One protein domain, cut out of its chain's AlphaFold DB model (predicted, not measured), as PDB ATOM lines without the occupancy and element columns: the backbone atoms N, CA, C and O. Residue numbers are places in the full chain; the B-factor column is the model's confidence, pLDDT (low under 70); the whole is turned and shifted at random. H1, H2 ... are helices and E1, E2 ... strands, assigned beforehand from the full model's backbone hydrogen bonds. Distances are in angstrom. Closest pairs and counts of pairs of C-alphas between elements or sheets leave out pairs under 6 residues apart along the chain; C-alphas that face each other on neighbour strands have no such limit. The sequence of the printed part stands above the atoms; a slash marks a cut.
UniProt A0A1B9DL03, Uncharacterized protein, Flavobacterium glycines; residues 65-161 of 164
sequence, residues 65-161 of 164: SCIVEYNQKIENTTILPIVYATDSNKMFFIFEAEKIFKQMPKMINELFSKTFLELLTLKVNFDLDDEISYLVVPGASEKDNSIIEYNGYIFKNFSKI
ATOM      1  N   SER A  65      39.241 -42.836  -1.256       95.56
ATOM      2  CA  SER A  65      40.167 -43.702  -0.532       95.56
ATOM      3  C   SER A  65      40.388 -43.127   0.861       95.56
ATOM      4  O   SER A  65      40.405 -41.909   1.055       95.56
ATOM      5  N   CYS A  66      40.515 -44.001   1.849       94.69
ATOM      6  CA  CYS A  66      40.755 -43.605   3.229       94.69
ATOM      7  C   CYS A  66      41.445 -44.725   4.000       94.69
ATOM      8  O   CYS A  66      41.552 -45.864   3.537       94.69
ATOM      9  N   ILE A  67      41.904 -44.375   5.195       94.81
ATOM     10  CA  ILE A  67      42.374 -45.327   6.190       94.81
ATOM     11  C   ILE A  67      41.220 -45.603   7.146       94.81
ATOM     12  O   ILE A  67      40.576 -44.658   7.607       94.81
ATOM     13  N   VAL A  68      40.995 -46.874   7.468       93.25
ATOM     14  CA  VAL A  68      40.096 -47.301   8.539       93.25
ATOM     15  C   VAL A  68      40.897 -47.917   9.681       93.25
ATOM     16  O   VAL A  68      41.798 -48.729   9.463       93.25
ATOM     17  N   GLU A  69      40.571 -47.514  10.905       92.06
ATOM     18  CA  GLU A  69      41.139 -48.060  12.133       92.06
ATOM     19  C   GLU A  69      40.061 -48.767  12.949       92.06
ATOM     20  O   GLU A  69      39.012 -48.190  13.233       92.06
ATOM     21  N   TYR A  70      40.330 -50.012  13.345       87.88
ATOM     22  CA  TYR A  70      39.451 -50.804  14.205       87.88
ATOM     23  C   TYR A  70      40.271 -51.823  15.002       87.88
ATOM     24  O   TYR A  70      41.105 -52.530  14.439       87.88
ATOM     25  N   ASN A  71      40.069 -51.904  16.323       86.38
ATOM     26  CA  ASN A  71      40.809 -52.815  17.213       86.38
ATOM     27  C   ASN A  71      42.337 -52.808  16.984       86.38
ATOM     28  O   ASN A  71      42.965 -53.861  16.880       86.38
ATOM     29  N   GLN A  72      42.931 -51.610  16.886       85.75
ATOM     30  CA  GLN A  72      44.366 -51.373  16.623       85.75
ATOM     31  C   GLN A  72      44.873 -51.849  15.248       85.75
ATOM     32  O   GLN A  72      46.059 -51.701  14.953       85.75
ATOM     33  N   LYS A  73      44.003 -52.387  14.388       90.31
ATOM     34  CA  LYS A  73      44.319 -52.659  12.985       90.31
ATOM     35  C   LYS A  73      44.067 -51.414  12.153       90.31
ATOM     36  O   LYS A  73      43.107 -50.688  12.402       90.31
ATOM     37  N   ILE A  74      44.940 -51.197  11.178       92.88
ATOM     38  CA  ILE A  74      44.906 -50.063  10.261       92.88
ATOM     39  C   ILE A  74      44.929 -50.627   8.846       92.88
ATOM     40  O   ILE A  74      45.866 -51.339   8.484       92.88
ATOM     41  N   GLU A  75      43.910 -50.309   8.057       94.12
ATOM     42  CA  GLU A  75      43.753 -50.817   6.694       94.12
ATOM     43  C   GLU A  75      43.358 -49.690   5.736       94.12
ATOM     44  O   GLU A  75      42.738 -48.702   6.129       94.12
ATOM     45  N   ASN A  76      43.730 -49.832   4.463       93.75
ATOM     46  CA  ASN A  76      43.254 -48.939   3.409       93.75
ATOM     47  C   ASN A  76      41.937 -49.474   2.856       93.75
ATOM     48  O   ASN A  76      41.806 -50.666   2.591       93.75
ATOM     49  N   THR A  77      40.987 -48.579   2.625       93.00
ATOM     50  CA  THR A  77      39.668 -48.922   2.097       93.00
ATOM     51  C   THR A  77      39.112 -47.778   1.255       93.00
ATOM     52  O   THR A  77      39.748 -46.734   1.076       93.00
ATOM     53  N   THR A  78      37.905 -47.972   0.739       93.62
ATOM     54  CA  THR A  78      37.167 -46.966  -0.017       93.62
ATOM     55  C   THR A  78      35.782 -46.774   0.566       93.62
ATOM     56  O   THR A  78      35.117 -47.757   0.895       93.62
ATOM     57  N   ILE A  79      35.324 -45.527   0.619       93.44
ATOM     58  CA  ILE A  79      33.958 -45.184   1.007       93.44
ATOM     59  C   ILE A  79      33.263 -44.378  -0.088       93.44
ATOM     60  O   ILE A  79      33.911 -43.685  -0.873       93.44
ATOM     61  N   LEU A  80      31.937 -44.457  -0.112       91.88
ATOM     62  CA  LEU A  80      31.077 -43.664  -0.984       91.88
ATOM     63  C   LEU A  80      29.974 -43.022  -0.140       91.88
ATOM     64  O   LEU A  80      29.044 -43.729   0.259       91.88
ATOM     65  N   PRO A  81      30.065 -41.716   0.166       91.06
ATOM     66  CA  PRO A  81      28.998 -40.982   0.830       91.06
ATOM     67  C   PRO A  81      27.728 -40.980  -0.028       91.06
ATOM     68  O   PRO A  81      27.774 -40.704  -1.229       91.06
ATOM     69  N   ILE A  82      26.596 -41.280   0.605       89.88
ATOM     70  CA  ILE A  82      25.278 -41.377  -0.032       89.88
ATOM     71  C   ILE A  82      24.432 -40.160   0.324       89.88
ATOM     72  O   ILE A  82      24.023 -39.413  -0.563       89.88
ATOM     73  N   VAL A  83      24.189 -39.929   1.616       86.31
ATOM     74  CA  VAL A  83      23.323 -38.837   2.081       86.31
ATOM     75  C   VAL A  83      23.672 -38.398   3.501       86.31
ATOM     76  O   VAL A  83      24.174 -39.182   4.304       86.31
ATOM     77  N   TYR A  84      23.372 -37.137   3.805       80.06
ATOM     78  CA  TYR A  84      23.496 -36.513   5.120       80.06
ATOM     79  C   TYR A  84      22.104 -36.285   5.711       80.06
ATOM     80  O   TYR A  84      21.168 -35.951   4.985       80.06
ATOM     81  N   ALA A  85      21.964 -36.415   7.027       80.81
ATOM     82  CA  ALA A  85      20.776 -35.932   7.719       80.81
ATOM     83  C   ALA A  85      20.823 -34.395   7.810       80.81
ATOM     84  O   ALA A  85      21.812 -33.835   8.276       80.81
ATOM     85  N   THR A  86      19.760 -33.709   7.380       69.25
ATOM     86  CA  THR A  86      19.724 -32.241   7.211       69.25
ATOM     87  C   THR A  86      19.994 -31.434   8.482       69.25
ATOM     88  O   THR A  86      20.520 -30.333   8.377       69.25
ATOM     89  N   ASP A  87      19.716 -31.995   9.661       75.31
ATOM     90  CA  ASP A  87      19.870 -31.322  10.962       75.31
ATOM     91  C   ASP A  87      20.593 -32.201  11.991       75.31
ATOM     92  O   ASP A  87      20.328 -32.144  13.195       75.31
ATOM     93  N   SER A  88      21.474 -33.088  11.524       78.75
ATOM     94  CA  SER A  88      22.352 -33.810  12.436       78.75
ATOM     95  C   SER A  88      23.665 -34.214  11.789       78.75
ATOM     96  O   SER A  88      23.771 -34.377  10.576       78.75
ATOM     97  N   ASN A  89      24.668 -34.460  12.617       84.62
ATOM     98  CA  ASN A  89      25.949 -35.030  12.227       84.62
ATOM     99  C   ASN A  89      25.844 -36.549  12.010       84.62
ATOM    100  O   ASN A  89      26.504 -37.350  12.672       84.62
ATOM    101  N   LYS A  90      24.952 -36.946  11.102       83.25
ATOM    102  CA  LYS A  90      24.762 -38.333  10.683       83.25
ATOM    103  C   LYS A  90      24.808 -38.412   9.179       83.25
ATOM    104  O   LYS A  90      24.231 -37.581   8.475       83.25
ATOM    105  N   MET A  91      25.484 -39.438   8.697       85.62
ATOM    106  CA  MET A  91      25.674 -39.678   7.274       85.62
ATOM    107  C   MET A  91      25.318 -41.126   6.966       85.62
ATOM    108  O   MET A  91      25.225 -41.950   7.870       85.62
ATOM    109  N   PHE A  92      25.137 -41.437   5.694       87.50
ATOM    110  CA  PHE A  92      25.233 -42.796   5.185       87.50
ATOM    111  C   PHE A  92      26.374 -42.861   4.191       87.50
ATOM    112  O   PHE A  92      26.471 -42.012   3.303       87.50
ATOM    113  N   PHE A  93      27.201 -43.892   4.303       89.12
ATOM    114  CA  PHE A  93      28.145 -44.249   3.254       89.12
ATOM    115  C   PHE A  93      28.156 -45.758   3.009       89.12
ATOM    116  O   PHE A  93      27.719 -46.540   3.856       89.12
ATOM    117  N   ILE A  94      28.673 -46.150   1.845       88.94
ATOM    118  CA  ILE A  94      28.981 -47.543   1.503       88.94
ATOM    119  C   ILE A  94      30.455 -47.807   1.809       88.94
ATOM    120  O   ILE A  94      31.324 -47.115   1.275       88.94
ATOM    121  N   PHE A  95      30.733 -48.785   2.668       88.25
ATOM    122  CA  PHE A  95      32.070 -49.306   2.955       88.25
ATOM    123  C   PHE A  95      32.545 -50.255   1.843       88.25
ATOM    124  O   PHE A  95      31.732 -50.885   1.173       88.25
ATOM    125  N   GLU A  96      33.858 -50.340   1.609       88.06
ATOM    126  CA  GLU A  96      34.446 -51.060   0.462       88.06
ATOM    127  C   GLU A  96      33.843 -50.639  -0.898       88.06
ATOM    128  O   GLU A  96      33.667 -51.453  -1.808       88.06
ATOM    129  N   ALA A  97      33.530 -49.347  -1.042       87.94
ATOM    130  CA  ALA A  97      32.760 -48.788  -2.153       87.94
ATOM    131  C   ALA A  97      33.161 -49.278  -3.555       87.94
ATOM    132  O   ALA A  97      32.284 -49.667  -4.322       87.94
ATOM    133  N   GLU A  98      34.450 -49.313  -3.912       86.69
ATOM    134  CA  GLU A  98      34.871 -49.767  -5.247       86.69
ATOM    135  C   GLU A  98      34.502 -51.230  -5.532       86.69
ATOM    136  O   GLU A  98      34.147 -51.579  -6.662       86.69
ATOM    137  N   LYS A  99      34.594 -52.100  -4.520       85.44
ATOM    138  CA  LYS A  99      34.249 -53.520  -4.638       85.44
ATOM    139  C   LYS A  99      32.740 -53.683  -4.780       85.44
ATOM    140  O   LYS A  99      32.295 -54.364  -5.705       85.44
ATOM    141  N   ILE A 100      31.965 -53.016  -3.926       82.69
ATOM    142  CA  ILE A 100      30.497 -53.098  -3.948       82.69
ATOM    143  C   ILE A 100      29.936 -52.494  -5.231       82.69
ATOM    144  O   ILE A 100      29.059 -53.086  -5.855       82.69
ATOM    145  N   PHE A 101      30.501 -51.383  -5.706       81.56
ATOM    146  CA  PHE A 101      30.081 -50.758  -6.958       81.56
ATOM    147  C   PHE A 101      30.294 -51.666  -8.167       81.56
ATOM    148  O   PHE A 101      29.440 -51.725  -9.049       81.56
ATOM    149  N   LYS A 102      31.390 -52.433  -8.197       83.06
ATOM    150  CA  LYS A 102      31.638 -53.419  -9.260       83.06
ATOM    151  C   LYS A 102      30.678 -54.607  -9.201       83.06
ATOM    152  O   LYS A 102      30.311 -55.132 -10.247       83.06
ATOM    153  N   GLN A 103      30.297 -55.044  -8.004       85.19
ATOM    154  CA  GLN A 103      29.451 -56.227  -7.820       85.19
ATOM    155  C   GLN A 103      27.959 -55.918  -8.000       85.19
ATOM    156  O   GLN A 103      27.240 -56.711  -8.605       85.19
ATOM    157  N   MET A 104      27.491 -54.771  -7.501       83.56
ATOM    158  CA  MET A 104      26.063 -54.449  -7.375       83.56
ATOM    159  C   MET A 104      25.736 -52.996  -7.781       83.56
ATOM    160  O   MET A 104      25.107 -52.262  -7.017       83.56
ATOM    161  N   PRO A 105      26.091 -52.547  -9.001       82.69
ATOM    162  CA  PRO A 105      25.945 -51.140  -9.397       82.69
ATOM    163  C   PRO A 105      24.489 -50.646  -9.396       82.69
ATOM    164  O   PRO A 105      24.225 -49.485  -9.093       82.69
ATOM    165  N   LYS A 106      23.521 -51.522  -9.710       83.38
ATOM    166  CA  LYS A 106      22.090 -51.172  -9.702       83.38
ATOM    167  C   LYS A 106      21.596 -50.818  -8.301       83.38
ATOM    168  O   LYS A 106      20.962 -49.783  -8.137       83.38
ATOM    169  N   MET A 107      21.960 -51.630  -7.307       82.19
ATOM    170  CA  MET A 107      21.604 -51.393  -5.910       82.19
ATOM    171  C   MET A 107      22.160 -50.051  -5.428       82.19
ATOM    172  O   MET A 107      21.434 -49.275  -4.823       82.19
ATOM    173  N   ILE A 108      23.417 -49.730  -5.749       82.25
ATOM    174  CA  ILE A 108      24.012 -48.446  -5.351       82.25
ATOM    175  C   ILE A 108      23.235 -47.259  -5.927       82.25
ATOM    176  O   ILE A 108      22.939 -46.311  -5.202       82.25
ATOM    177  N   ASN A 109      22.857 -47.319  -7.204       82.69
ATOM    178  CA  ASN A 109      22.057 -46.260  -7.819       82.69
ATOM    179  C   ASN A 109      20.682 -46.112  -7.152       82.69
ATOM    180  O   ASN A 109      20.200 -44.993  -6.986       82.69
ATOM    181  N   GLU A 110      20.063 -47.216  -6.728       84.44
ATOM    182  CA  GLU A 110      18.812 -47.171  -5.966       84.44
ATOM    183  C   GLU A 110      19.003 -46.516  -4.592       84.44
ATOM    184  O   GLU A 110      18.146 -45.736  -4.175       84.44
ATOM    185  N   LEU A 111      20.125 -46.762  -3.904       85.69
ATOM    186  CA  LEU A 111      20.430 -46.139  -2.608       85.69
ATOM    187  C   LEU A 111      20.531 -44.608  -2.700       85.69
ATOM    188  O   LEU A 111      20.079 -43.927  -1.784       85.69
ATOM    189  N   PHE A 112      21.029 -44.055  -3.811       86.06
ATOM    190  CA  PHE A 112      21.057 -42.600  -4.033       86.06
ATOM    191  C   PHE A 112      19.673 -41.959  -4.177       86.06
ATOM    192  O   PHE A 112      19.546 -40.750  -4.002       86.06
ATOM    193  N   SER A 113      18.636 -42.742  -4.489       85.06
ATOM    194  CA  SER A 113      17.264 -42.228  -4.594       85.06
ATOM    195  C   SER A 113      16.525 -42.176  -3.254       85.06
ATOM    196  O   SER A 113      15.405 -41.672  -3.197       85.06
ATOM    197  N   LYS A 114      17.136 -42.700  -2.184       84.19
ATOM    198  CA  LYS A 114      16.506 -42.871  -0.874       84.19
ATOM    199  C   LYS A 114      16.861 -41.741   0.080       84.19
ATOM    200  O   LYS A 114      17.986 -41.248   0.126       84.19
ATOM    201  N   THR A 115      15.892 -41.377   0.903       82.81
ATOM    202  CA  THR A 115      16.081 -40.502   2.058       82.81
ATOM    203  C   THR A 115      16.913 -41.193   3.140       82.81
ATOM    204  O   THR A 115      16.997 -42.422   3.208       82.81
ATOM    205  N   PHE A 116      17.496 -40.404   4.047       78.31
ATOM    206  CA  PHE A 116      18.227 -40.933   5.204       78.31
ATOM    207  C   PHE A 116      17.382 -41.930   6.017       78.31
ATOM    208  O   PHE A 116      17.889 -42.959   6.452       78.31
ATOM    209  N   LEU A 117      16.086 -41.649   6.205       73.50
ATOM    210  CA  LEU A 117      15.195 -42.527   6.962       73.50
ATOM    211  C   LEU A 117      14.930 -43.838   6.225       73.50
ATOM    212  O   LEU A 117      15.002 -44.892   6.843       73.50
ATOM    213  N   GLU A 118      14.677 -43.793   4.917       79.62
ATOM    214  CA  GLU A 118      14.516 -45.015   4.124       79.62
ATOM    215  C   GLU A 118      15.777 -45.883   4.188       79.62
ATOM    216  O   GLU A 118      15.672 -47.092   4.367       79.62
ATOM    217  N   LEU A 119      16.969 -45.281   4.116       79.69
ATOM    218  CA  LEU A 119      18.237 -46.001   4.277       79.69
ATOM    219  C   LEU A 119      18.408 -46.585   5.681       79.69
ATOM    220  O   LEU A 119      18.874 -47.712   5.819       79.69
ATOM    221  N   LEU A 120      18.007 -45.853   6.719       76.62
ATOM    222  CA  LEU A 120      18.038 -46.342   8.092       76.62
ATOM    223  C   LEU A 120      17.059 -47.493   8.308       76.62
ATOM    224  O   LEU A 120      17.428 -48.490   8.920       76.62
ATOM    225  N   THR A 121      15.844 -47.390   7.774       72.25
ATOM    226  CA  THR A 121      14.863 -48.476   7.790       72.25
ATOM    227  C   THR A 121      15.404 -49.698   7.064       72.25
ATOM    228  O   THR A 121      15.280 -50.798   7.590       72.25
ATOM    229  N   LEU A 122      16.039 -49.523   5.899       73.44
ATOM    230  CA  LEU A 122      16.718 -50.622   5.219       73.44
ATOM    231  C   LEU A 122      17.795 -51.214   6.129       73.44
ATOM    232  O   LEU A 122      17.711 -52.388   6.453       73.44
ATOM    233  N   LYS A 123      18.744 -50.422   6.634       71.94
ATOM    234  CA  LYS A 123      19.808 -50.935   7.506       71.94
ATOM    235  C   LYS A 123      19.267 -51.719   8.711       71.94
ATOM    236  O   LYS A 123      19.752 -52.807   8.978       71.94
ATOM    237  N   VAL A 124      18.241 -51.211   9.393       64.50
ATOM    238  CA  VAL A 124      17.616 -51.890  10.543       64.50
ATOM    239  C   VAL A 124      16.899 -53.179  10.128       64.50
ATOM    240  O   VAL A 124      16.998 -54.181  10.827       64.50
ATOM    241  N   ASN A 125      16.190 -53.175   8.996       59.59
ATOM    242  CA  ASN A 125      15.504 -54.366   8.486       59.59
ATOM    243  C   ASN A 125      16.482 -55.431   7.967       59.59
ATOM    244  O   ASN A 125      16.166 -56.617   8.022       59.59
ATOM    245  N   PHE A 126      17.644 -55.004   7.466       57.53
ATOM    246  CA  PHE A 126      18.674 -55.847   6.862       57.53
ATOM    247  C   PHE A 126      19.825 -56.210   7.815       57.53
ATOM    248  O   PHE A 126      20.610 -57.072   7.464       57.53
ATOM    249  N   ASP A 127      19.905 -55.696   9.049       52.53
ATOM    250  CA  ASP A 127      20.833 -56.234  10.075       52.53
ATOM    251  C   ASP A 127      20.503 -57.707  10.465       52.53
ATOM    252  O   ASP A 127      21.151 -58.295  11.330       52.53
ATOM    253  N   LEU A 128      19.508 -58.321   9.806       41.62
ATOM    254  CA  LEU A 128      19.155 -59.743   9.853       41.62
ATOM    255  C   LEU A 128      19.547 -60.537   8.580       41.62
ATOM    256  O   LEU A 128      19.440 -61.760   8.610       41.62
ATOM    257  N   ASP A 129      20.012 -59.883   7.505       43.16
ATOM    258  CA  ASP A 129      20.448 -60.498   6.237       43.16
ATOM    259  C   ASP A 129      21.709 -59.783   5.695       43.16
ATOM    260  O   ASP A 129      21.682 -58.593   5.385       43.16
ATOM    261  N   ASP A 130      22.821 -60.515   5.532       50.53
ATOM    262  CA  ASP A 130      24.183 -60.025   5.199       50.53
ATOM    263  C   ASP A 130      24.314 -59.133   3.933       50.53
ATOM    264  O   ASP A 130      25.393 -58.591   3.656       50.53
ATOM    265  N   GLU A 131      23.245 -58.953   3.151       49.66
ATOM    266  CA  GLU A 131      23.233 -58.254   1.860       49.66
ATOM    267  C   GLU A 131      23.589 -56.758   1.951       49.66
ATOM    268  O   GLU A 131      24.107 -56.201   0.980       49.66
ATOM    269  N   ILE A 132      23.372 -56.100   3.101       54.44
ATOM    270  CA  ILE A 132      23.625 -54.652   3.270       54.44
ATOM    271  C   ILE A 132      24.566 -54.329   4.448       54.44
ATOM    272  O   ILE A 132      24.562 -53.224   4.997       54.44
ATOM    273  N   SER A 133      25.457 -55.262   4.789       59.81
ATOM    274  CA  SER A 133      26.514 -55.071   5.804       59.81
ATOM    275  C   SER A 133      27.453 -53.881   5.519       59.81
ATOM    276  O   SER A 133      28.115 -53.369   6.419       59.81
ATOM    277  N   TYR A 134      27.471 -53.393   4.277       73.12
ATOM    278  CA  TYR A 134      28.316 -52.288   3.820       73.12
ATOM    279  C   TYR A 134      27.716 -50.895   4.051       73.12
ATOM    280  O   TYR A 134      28.436 -49.911   3.885       73.12
ATOM    281  N   LEU A 135      26.423 -50.775   4.396       75.81
ATOM    282  CA  LEU A 135      25.834 -49.479   4.748       75.81
ATOM    283  C   LEU A 135      26.176 -49.112   6.183       75.81
ATOM    284  O   LEU A 135      25.851 -49.823   7.140       75.81
ATOM    285  N   VAL A 136      26.772 -47.937   6.320       78.44
ATOM    286  CA  VAL A 136      27.305 -47.456   7.583       78.44
ATOM    287  C   VAL A 136      26.701 -46.106   7.934       78.44
ATOM    288  O   VAL A 136      26.627 -45.221   7.080       78.44
ATOM    289  N   VAL A 137      26.314 -45.944   9.205       75.81
ATOM    290  CA  VAL A 137      25.890 -44.659   9.777       75.81
ATOM    291  C   VAL A 137      26.986 -44.130  10.692       75.81
ATOM    292  O   VAL A 137      27.085 -44.588  11.831       75.81
ATOM    293  N   PRO A 138      27.819 -43.183  10.235       80.56
ATOM    294  CA  PRO A 138      28.786 -42.537  11.104       80.56
ATOM    295  C   PRO A 138      28.390 -41.102  11.502       80.56
ATOM    296  O   PRO A 138      27.448 -40.523  10.952       80.56
ATOM    297  N   GLY A 139      29.196 -40.505  12.380       82.56
ATOM    298  CA  GLY A 139      29.283 -39.057  12.575       82.56
ATOM    299  C   GLY A 139      30.675 -38.524  12.224       82.56
ATOM    300  O   GLY A 139      31.682 -39.182  12.492       82.56
ATOM    301  N   ALA A 140      30.746 -37.333  11.627       85.12
ATOM    302  CA  ALA A 140      32.014 -36.637  11.423       85.12
ATOM    303  C   ALA A 140      32.518 -36.074  12.752       85.12
ATOM    304  O   ALA A 140      31.756 -35.522  13.540       85.12
ATOM    305  N   SER A 141      33.812 -36.189  12.989       88.94
ATOM    306  CA  SER A 141      34.517 -35.692  14.160       88.94
ATOM    307  C   SER A 141      35.490 -34.599  13.737       88.94
ATOM    308  O   SER A 141      36.139 -34.703  12.696       88.94
ATOM    309  N   GLU A 142      35.632 -33.569  14.568       86.50
ATOM    310  CA  GLU A 142      36.647 -32.527  14.385       86.50
ATOM    311  C   GLU A 142      38.064 -33.110  14.446       86.50
ATOM    312  O   GLU A 142      38.978 -32.670  13.748       86.50
ATOM    313  N   LYS A 143      38.251 -34.149  15.269       82.69
ATOM    314  CA  LYS A 143      39.552 -34.781  15.464       82.69
ATOM    315  C   LYS A 143      40.019 -35.430  14.164       82.69
ATOM    316  O   LYS A 143      39.401 -36.383  13.688       82.69
ATOM    317  N   ASP A 144      41.133 -34.926  13.639       82.31
ATOM    318  CA  ASP A 144      41.804 -35.408  12.428       82.31
ATOM    319  C   ASP A 144      40.899 -35.444  11.181       82.31
ATOM    320  O   ASP A 144      41.171 -36.200  10.247       82.31
ATOM    321  N   ASN A 145      39.816 -34.650  11.169       86.62
ATOM    322  CA  ASN A 145      38.742 -34.740  10.174       86.62
ATOM    323  C   ASN A 145      38.320 -36.196   9.936       86.62
ATOM    324  O   ASN A 145      38.313 -36.674   8.801       86.62
ATOM    325  N   SER A 146      38.045 -36.924  11.020       91.62
ATOM    326  CA  SER A 146      37.684 -38.339  10.972       91.62
ATOM    327  C   SER A 146      36.173 -38.546  10.929       91.62
ATOM    328  O   SER A 146      35.385 -37.678  11.286       91.62
ATOM    329  N   ILE A 147      35.758 -39.725  10.487       91.00
ATOM    330  CA  ILE A 147      34.376 -40.198  10.530       91.00
ATOM    331  C   ILE A 147      34.360 -41.403  11.468       91.00
ATOM    332  O   ILE A 147      35.160 -42.319  11.295       91.00
ATOM    333  N   ILE A 148      33.485 -41.398  12.472       89.06
ATOM    334  CA  ILE A 148      33.397 -42.455  13.486       89.06
ATOM    335  C   ILE A 148      32.080 -43.193  13.318       89.06
ATOM    336  O   ILE A 148      31.012 -42.584  13.303       89.06
ATOM    337  N   GLU A 149      32.171 -44.507  13.204       85.31
ATOM    338  CA  GLU A 149      31.041 -45.420  13.137       85.31
ATOM    339  C   GLU A 149      30.711 -45.987  14.519       85.31
ATOM    340  O   GLU A 149      31.562 -46.047  15.412       85.31
ATOM    341  N   TYR A 150      29.460 -46.406  14.691       76.44
ATOM    342  CA  TYR A 150      28.940 -46.913  15.950       76.44
ATOM    343  C   TYR A 150      29.795 -48.036  16.570       76.44
ATOM    344  O   TYR A 150      30.182 -47.937  17.734       76.44
ATOM    345  N   ASN A 151      30.161 -49.068  15.811       77.06
ATOM    346  CA  ASN A 151      30.991 -50.187  16.274       77.06
ATOM    347  C   ASN A 151      32.459 -49.802  16.518       77.06
ATOM    348  O   ASN A 151      33.253 -50.647  16.918       77.06
ATOM    349  N   GLY A 152      32.838 -48.536  16.328       80.12
ATOM    350  CA  GLY A 152      34.165 -48.027  16.672       80.12
ATOM    351  C   GLY A 152      35.158 -48.025  15.517       80.12
ATOM    352  O   GLY A 152      36.346 -47.810  15.757       80.12
ATOM    353  N   TYR A 153      34.701 -48.225  14.278       87.62
ATOM    354  CA  TYR A 153      35.533 -47.956  13.107       87.62
ATOM    355  C   TYR A 153      35.775 -46.449  12.985       87.62
ATOM    356  O   TYR A 153      34.840 -45.646  13.053       87.62
ATOM    357  N   ILE A 154      37.035 -46.068  12.789       91.62
ATOM    358  CA  ILE A 154      37.452 -44.675  12.609       91.62
ATOM    359  C   ILE A 154      38.049 -44.531  11.214       91.62
ATOM    360  O   ILE A 154      39.089 -45.113  10.915       91.62
ATOM    361  N   PHE A 155      37.408 -43.732  10.370       92.88
ATOM    362  CA  PHE A 155      37.839 -43.451   9.006       92.88
ATOM    363  C   PHE A 155      38.525 -42.090   8.954       92.88
ATOM    364  O   PHE A 155      38.013 -41.121   9.514       92.88
ATOM    365  N   LYS A 156      39.670 -41.988   8.279       94.62
ATOM    366  CA  LYS A 156      40.445 -40.742   8.174       94.62
ATOM    367  C   LYS A 156      41.278 -40.684   6.898       94.62
ATOM    368  O   LYS A 156      41.368 -41.661   6.156       94.62
ATOM    369  N   ASN A 157      41.927 -39.542   6.668       94.94
ATOM    370  CA  ASN A 157      42.779 -39.286   5.500       94.94
ATOM    371  C   ASN A 157      42.041 -39.494   4.168       94.94
ATOM    372  O   ASN A 157      42.520 -40.196   3.278       94.94
ATOM    373  N   PHE A 158      40.858 -38.892   4.043       94.44
ATOM    374  CA  PHE A 158      40.034 -38.997   2.842       94.44
ATOM    375  C   PHE A 158      40.722 -38.351   1.637       94.44
ATOM    376  O   PHE A 158      41.015 -37.155   1.639       94.44
ATOM    377  N   SER A 159      40.919 -39.130   0.578       94.69
ATOM    378  CA  SER A 159      41.383 -38.648  -0.719       94.69
ATOM    379  C   SER A 159      40.375 -39.044  -1.783       94.69
ATOM    380  O   SER A 159      40.081 -40.223  -1.970       94.69
ATOM    381  N   LYS A 160      39.849 -38.058  -2.510       93.94
ATOM    382  CA  LYS A 160      38.937 -38.318  -3.624       93.94
ATOM    383  C   LYS A 160      39.643 -39.180  -4.673       93.94
ATOM    384  O   LYS A 160      40.742 -38.847  -5.120       93.94
ATOM    385  N   ILE A 161      39.001 -40.269  -5.077       89.75
ATOM    386  CA  ILE A 161      39.412 -41.060  -6.232       89.75
ATOM    387  C   ILE A 161      38.678 -40.457  -7.423       89.75
ATOM    388  O   ILE A 161      37.452 -40.419  -7.441       89.75
TER     389      ILE A 161
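What this domain is: This is residues 65 to 161 of the 164 residues of an uncharacterized protein of Flavobacterium glycines (UniProt A0A1B9DL03). One antiparallel sheet of six strands is folded back on itself, curled like part of a barrel, so that E3 and E2 face E6, E5 and E4, with E1 as the hinge. Three short helices, H1, H2 and H3, follow one another beside E2 and E3, on the side away from E4, E5 and E6, and a long link returns past E3 to E4. The printed part has 97 residues, with E1 E2 E3 H1 H2 H3 E4 E5 E6 along the chain, sheet order E3 E2 E1 E6 E5 E4, and a mixed class of helices and strands. It is compact and rounded, with a radius of gyration of the C-alphas of 13.1 A and spans of 32 by 31 by 27 A.

Where its parts are: Find C-alpha 65 at (40.167, -43.702, -0.532); from there E1 runs 16.4 A through residues 65 to 70. E2, residues 73 to 84, is the longest strand at 27.5 A and bends by 76 degrees at residue 76. Next come E3, residues 91 to 95, H1, residues 97 to 103, and H2, residues 105 to 111. Find C-alpha 116 at (18.227, -40.933, 5.204), where H3 begins its 15.0 A to residue 126. Then read E4, residues 138 to 141, E5, residues 146 to 149, and E6, residues 154 to 160, 17.5 A long and ending at C-alpha 160 (38.937, -38.318, -3.624).

How they stand to each other: E1 E2 E3 and E4 E5 E6 are meanders, each strand the antiparallel neighbour of the one before. Look at N 68 and O 75, 2.9 A, between E1 and E2; E2 pairs with E3 farther on, at N 82 and O 92, 2.8 A. Within hydrogen-bond range are also N 67 and O 156, 2.9 A, between the neighbours E1 and E6, N 155 and O 147, 2.8 A, between E6 and E5, and N 139 and O 148, 2.9 A, between E5 and E4. Residues 135 to 136 pair antiparallel with 93 to 94 of E3. H1 is on the sheet at a height of 8.2 A; its closest C-alphas to E2 are Ala 97 and Ile 79, 4.9 A. H2 only grazes the sheet with residues 108 to 111, and H3 with 116 to 120. H1 and H2 are close but not clearly touching, Phe 101 and Ile 108 having the closest C-alphas, 6.7 A; H1 and H3 are apart. In H1, H2 and H3 every O i to N i+4 pair is within hydrogen-bond range.

The domain as a whole: The C-alphas farthest apart, of Gln 72 and Ser 113, are 35.6 A apart. The printed part has no cut, and H3 to E4 is the long link. Look for low pLDDT, under 70, at residue 86 and residues 124 to 133.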